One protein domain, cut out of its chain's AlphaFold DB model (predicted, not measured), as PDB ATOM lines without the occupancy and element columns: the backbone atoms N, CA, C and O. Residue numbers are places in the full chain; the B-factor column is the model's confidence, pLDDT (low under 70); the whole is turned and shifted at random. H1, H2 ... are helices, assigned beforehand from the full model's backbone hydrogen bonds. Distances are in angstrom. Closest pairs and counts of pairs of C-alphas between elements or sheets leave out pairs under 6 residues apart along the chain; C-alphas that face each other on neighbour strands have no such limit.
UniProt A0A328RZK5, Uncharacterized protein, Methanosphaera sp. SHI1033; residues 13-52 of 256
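Overview. This is residues 13 to 52 of the 256 residues of an uncharacterized protein of Methanosphaera sp. SHI1033 (UniProt A0A328RZK5). Two helices of equal length, H1 and H2, make an L, meeting near the end of H1 and at the first residues of H2, with a tight link round the corner. The far part of H2 and the tail after it stick out as residues 38 to 52, and residues 13 to 18 stick out at the other arm. The printed part has 40 residues, with two named helices, H1 then H2, and no named strand; the class is all helix. It is loose, with a radius of gyration of the C-alphas of 11.4 A, and spans 31 by 21 by 14 A.

Along the chain. H1 is residues 13 to 27, 21.0 A long from C-alpha 13 at (119.869, 143.966, 100.314) to C-alpha 27 at (138.937, 143.888, 109.134). H2 is residues 33 to 47, 20.7 A long, ending with C-alpha 47 at (123.490, 130.328, 123.060).

Arrangement. H1 and H2 touch, H2 with residues 33 to 34 alone; the closest C-alphas, of Ile 23 and His 33, are 7.2 A apart. Their lines are about perpendicular, at 74 degrees. In H1 and H2 every O i to N i+4 pair is within hydrogen-bond range.

Size, cuts and confidence. The C-alphas farthest apart, of Gly 28 and Asp 50, are 32.1 A apart. The printed part has no cut, and the link from H1 to H2 is tight. The mean pLDDT of the printed part is 82.3, and no printed residue is under 70.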
ATOM      1  N   GLY A  13     118.541 143.909 100.935       76.56
ATOM      2  CA  GLY A  13     119.869 143.966 100.314       76.56
ATOM      3  C   GLY A  13     120.752 145.080 100.875       76.56
ATOM      4  O   GLY A  13     121.936 144.863 101.079       76.56
ATOM      5  N   GLU A  14     120.155 146.209 101.253       80.69
ATOM      6  CA  GLU A  14     120.858 147.361 101.828       80.69
ATOM      7  C   GLU A  14     121.487 147.020 103.189       80.69
ATOM      8  O   GLU A  14     122.635 147.343 103.464       80.69
ATOM      9  N   LYS A  15     120.784 146.254 104.038       80.25
ATOM     10  CA  LYS A  15     121.360 145.766 105.308       80.25
ATOM     11  C   LYS A  15     122.506 144.780 105.106       80.25
ATOM     12  O   LYS A  15     123.375 144.680 105.966       80.25
ATOM     13  N   TRP A  16     122.474 144.021 104.014       84.06
ATOM     14  CA  TRP A  16     123.553 143.108 103.666       84.06
ATOM     15  C   TRP A  16     124.778 143.874 103.165       84.06
ATOM     16  O   TRP A  16     125.886 143.573 103.592       84.06
ATOM     17  N   GLU A  17     124.578 144.897 102.336       83.69
ATOM     18  CA  GLU A  17     125.646 145.801 101.894       83.69
ATOM     19  C   GLU A  17     126.285 146.523 103.088       83.69
ATOM     20  O   GLU A  17     127.490 146.400 103.280       83.69
ATOM     21  N   ASN A  18     125.489 147.109 103.986       85.25
ATOM     22  CA  ASN A  18     126.000 147.745 105.207       85.25
ATOM     23  C   ASN A  18     126.750 146.759 106.124       85.25
ATOM     24  O   ASN A  18     127.733 147.115 106.766       85.25
ATOM     25  N   PHE A  19     126.305 145.500 106.202       84.44
ATOM     26  CA  PHE A  19     127.008 144.457 106.954       84.44
ATOM     27  C   PHE A  19     128.372 144.125 106.336       84.44
ATOM     28  O   PHE A  19     129.345 143.927 107.064       84.44
ATOM     29  N   LEU A  20     128.455 144.073 105.005       84.19
ATOM     30  CA  LEU A  20     129.713 143.867 104.294       84.19
ATOM     31  C   LEU A  20     130.662 145.052 104.483       84.19
ATOM     32  O   LEU A  20     131.828 144.831 104.808       84.19
ATOM     33  N   GLU A  21     130.155 146.278 104.355       87.88
ATOM     34  CA  GLU A  21     130.925 147.503 104.584       87.88
ATOM     35  C   GLU A  21     131.505 147.547 106.001       87.88
ATOM     36  O   GLU A  21     132.688 147.830 106.173       87.88
ATOM     37  N   GLU A  22     130.730 147.179 107.023       86.81
ATOM     38  CA  GLU A  22     131.208 147.251 108.406       86.81
ATOM     39  C   GLU A  22     132.165 146.106 108.775       86.81
ATOM     40  O   GLU A  22     133.060 146.277 109.610       86.81
ATOM     41  N   ILE A  23     132.062 144.951 108.108       85.31
ATOM     42  CA  ILE A  23     133.106 143.918 108.168       85.31
ATOM     43  C   ILE A  23     134.394 144.433 107.531       85.31
ATOM     44  O   ILE A  23     135.469 144.237 108.102       85.31
ATOM     45  N   GLU A  24     134.299 145.071 106.366       87.50
ATOM     46  CA  GLU A  24     135.448 145.605 105.639       87.50
ATOM     47  C   GLU A  24     136.122 146.749 106.397       87.50
ATOM     48  O   GLU A  24     137.342 146.774 106.508       87.50
ATOM     49  N   LYS A  25     135.353 147.638 107.020       88.50
ATOM     50  CA  LYS A  25     135.870 148.723 107.858       88.50
ATOM     51  C   LYS A  25     136.642 148.214 109.077       88.50
ATOM     52  O   LYS A  25     137.668 148.788 109.430       88.50
ATOM     53  N   ASN A  26     136.175 147.135 109.706       85.44
ATOM     54  CA  ASN A  26     136.806 146.583 110.908       85.44
ATOM     55  C   ASN A  26     137.975 145.631 110.607       85.44
ATOM     56  O   ASN A  26     138.884 145.514 111.425       85.44
ATOM     57  N   ASN A  27     137.965 144.946 109.456       84.88
ATOM     58  CA  ASN A  27     138.937 143.888 109.134       84.88
ATOM     59  C   ASN A  27     139.764 144.161 107.863       84.88
ATOM     60  O   ASN A  27     140.615 143.354 107.495       84.88
ATOM     61  N   GLY A  28     139.505 145.262 107.156       83.38
ATOM     62  CA  GLY A  28     140.146 145.639 105.891       83.38
ATOM     63  C   GLY A  28     139.710 144.822 104.665       83.38
ATOM     64  O   GLY A  28     140.085 145.158 103.546       83.38
ATOM     65  N   THR A  29     138.954 143.734 104.843       84.62
ATOM     66  CA  THR A  29     138.394 142.920 103.756       84.62
ATOM     67  C   THR A  29     137.187 142.116 104.232       84.62
ATOM     68  O   THR A  29     137.097 141.713 105.391       84.62
ATOM     69  N   THR A  30     136.272 141.815 103.316       81.75
ATOM     70  CA  THR A  30     135.129 140.929 103.573       81.75
ATOM     71  C   THR A  30     135.476 139.444 103.417       81.75
ATOM     72  O   THR A  30     134.793 138.561 103.950       81.75
ATOM     73  N   ARG A  31     136.561 139.123 102.701       78.12
ATOM     74  CA  ARG A  31     136.900 137.747 102.320       78.12
ATOM     75  C   ARG A  31     137.382 136.944 103.533       78.12
ATOM     76  O   ARG A  31     138.349 137.311 104.181       78.12
ATOM     77  N   GLY A  32     136.717 135.824 103.825       80.44
ATOM     78  CA  GLY A  32     137.038 134.942 104.962       80.44
ATOM     79  C   GLY A  32     136.434 135.378 106.305       80.44
ATOM     80  O   GLY A  32     136.186 134.534 107.163       80.44
ATOM     81  N   HIS A  33     136.094 136.659 106.461       82.75
ATOM     82  CA  HIS A  33     135.478 137.179 107.683       82.75
ATOM     83  C   HIS A  33     133.953 137.047 107.683       82.75
ATOM     84  O   HIS A  33     133.387 136.793 108.737       82.75
ATOM     85  N   ILE A  34     133.287 137.094 106.518       83.12
ATOM     86  CA  ILE A  34     131.826 136.886 106.430       83.12
ATOM     87  C   ILE A  34     131.411 135.549 107.056       83.12
ATOM     88  O   ILE A  34     130.491 135.517 107.866       83.12
ATOM     89  N   GLY A  35     132.084 134.452 106.686       79.88
ATOM     90  CA  GLY A  35     131.760 133.114 107.191       79.88
ATOM     91  C   GLY A  35     131.897 133.041 108.709       79.88
ATOM     92  O   GLY A  35     130.938 132.703 109.390       79.88
ATOM     93  N   THR A  36     133.044 133.482 109.225       80.94
ATOM     94  CA  THR A  36     133.344 133.510 110.664       80.94
ATOM     95  C   THR A  36     132.363 134.391 111.449       80.94
ATOM     96  O   THR A  36     131.895 134.005 112.519       80.94
ATOM     97  N   THR A  37     131.988 135.557 110.914       83.62
ATOM     98  CA  THR A  37     130.998 136.450 111.537       83.62
ATOM     99  C   THR A  37     129.607 135.822 111.540       83.62
ATOM    100  O   THR A  37     128.916 135.876 112.552       83.62
ATOM    101  N   VAL A  38     129.189 135.190 110.440       83.31
ATOM    102  CA  VAL A  38     127.895 134.494 110.361       83.31
ATOM    103  C   VAL A  38     127.860 133.284 111.294       83.31
ATOM    104  O   VAL A  38     126.860 133.089 111.978       83.31
ATOM    105  N   GLU A  39     128.943 132.512 111.384       81.94
ATOM    106  CA  GLU A  39     129.089 131.418 112.353       81.94
ATOM    107  C   GLU A  39     128.984 131.939 113.792       81.94
ATOM    108  O   GLU A  39     128.204 131.408 114.575       81.94
ATOM    109  N   THR A  40     129.648 133.054 114.109       83.25
ATOM    110  CA  THR A  40     129.553 133.698 115.430       83.25
ATOM    111  C   THR A  40     128.128 134.179 115.730       83.25
ATOM    112  O   THR A  40     127.640 134.012 116.845       83.25
ATOM    113  N   LEU A  41     127.420 134.748 114.746       82.06
ATOM    114  CA  LEU A  41     126.017 135.151 114.898       82.06
ATOM    115  C   LEU A  41     125.099 133.945 115.137       82.06
ATOM    116  O   LEU A  41     124.176 134.032 115.947       82.06
ATOM    117  N   ILE A  42     125.362 132.822 114.463       82.06
ATOM    118  CA  ILE A  42     124.651 131.558 114.684       82.06
ATOM    119  C   ILE A  42     124.930 131.037 116.099       82.06
ATOM    120  O   ILE A  42     123.985 130.682 116.798       82.06
ATOM    121  N   ASP A  43     126.183 131.051 116.554       82.81
ATOM    122  CA  ASP A  43     126.558 130.620 117.904       82.81
ATOM    123  C   ASP A  43     125.916 131.496 118.988       82.81
ATOM    124  O   ASP A  43     125.418 130.982 119.991       82.81
ATOM    125  N   ILE A  44     125.862 132.814 118.775       80.75
ATOM    126  CA  ILE A  44     125.165 133.753 119.665       80.75
ATOM    127  C   ILE A  44     123.672 133.428 119.714       80.75
ATOM    128  O   ILE A  44     123.106 133.349 120.804       80.75
ATOM    129  N   TYR A  45     123.045 133.200 118.560       81.06
ATOM    130  CA  TYR A  45     121.629 132.854 118.482       81.06
ATOM    131  C   TYR A  45     121.325 131.506 119.153       81.06
ATOM    132  O   TYR A  45     120.333 131.381 119.861       81.06
ATOM    133  N   ILE A  46     122.193 130.501 118.997       83.25
ATOM    134  CA  ILE A  46     122.050 129.201 119.672       83.25
ATOM    135  C   ILE A  46     122.206 129.349 121.188       83.25
ATOM    136  O   ILE A  46     121.459 128.738 121.952       83.25
ATOM    137  N   LYS A  47     123.186 130.140 121.637       84.31
ATOM    138  CA  LYS A  47     123.490 130.328 123.060       84.31
ATOM    139  C   LYS A  47     122.450 131.195 123.772       84.31
ATOM    140  O   LYS A  47     122.222 131.011 124.966       84.31
ATOM    141  N   TYR A  48     121.822 132.113 123.046       80.06
ATOM    142  CA  TYR A  48     120.818 133.036 123.558       80.06
ATOM    143  C   TYR A  48     119.638 133.155 122.574       80.06
ATOM    144  O   TYR A  48     119.460 134.196 121.937       80.06
ATOM    145  N   PRO A  49     118.812 132.102 122.454       75.38
ATOM    146  CA  PRO A  49     117.736 132.034 121.456       75.38
ATOM    147  C   PRO A  49     116.638 133.082 121.674       75.38
ATOM    148  O   PRO A  49     115.931 133.444 120.734       75.38
ATOM    149  N   ASP A  50     116.539 133.610 122.895       73.81
ATOM    150  CA  ASP A  50     115.566 134.628 123.294       73.81
ATOM    151  C   ASP A  50     116.022 136.067 122.973       73.81
ATOM    152  O   ASP A  50     115.291 137.024 123.245       73.81
ATOM    153  N   ILE A  51     117.221 136.256 122.398       75.50
ATOM    154  CA  ILE A  51     117.692 137.569 121.931       75.50
ATOM    155  C   ILE A  51     117.017 137.886 120.598       75.50
ATOM    156  O   ILE A  51     117.538 137.662 119.505       75.50
ATOM    157  N   THR A  52     115.809 138.422 120.710       78.62
ATOM    158  CA  THR A  52     115.090 139.051 119.608       78.62
ATOM    159  C   THR A  52     115.456 140.533 119.508       78.62
ATOM    160  O   THR A  52     115.954 141.141 120.458       78.62
TER     161      THR A  52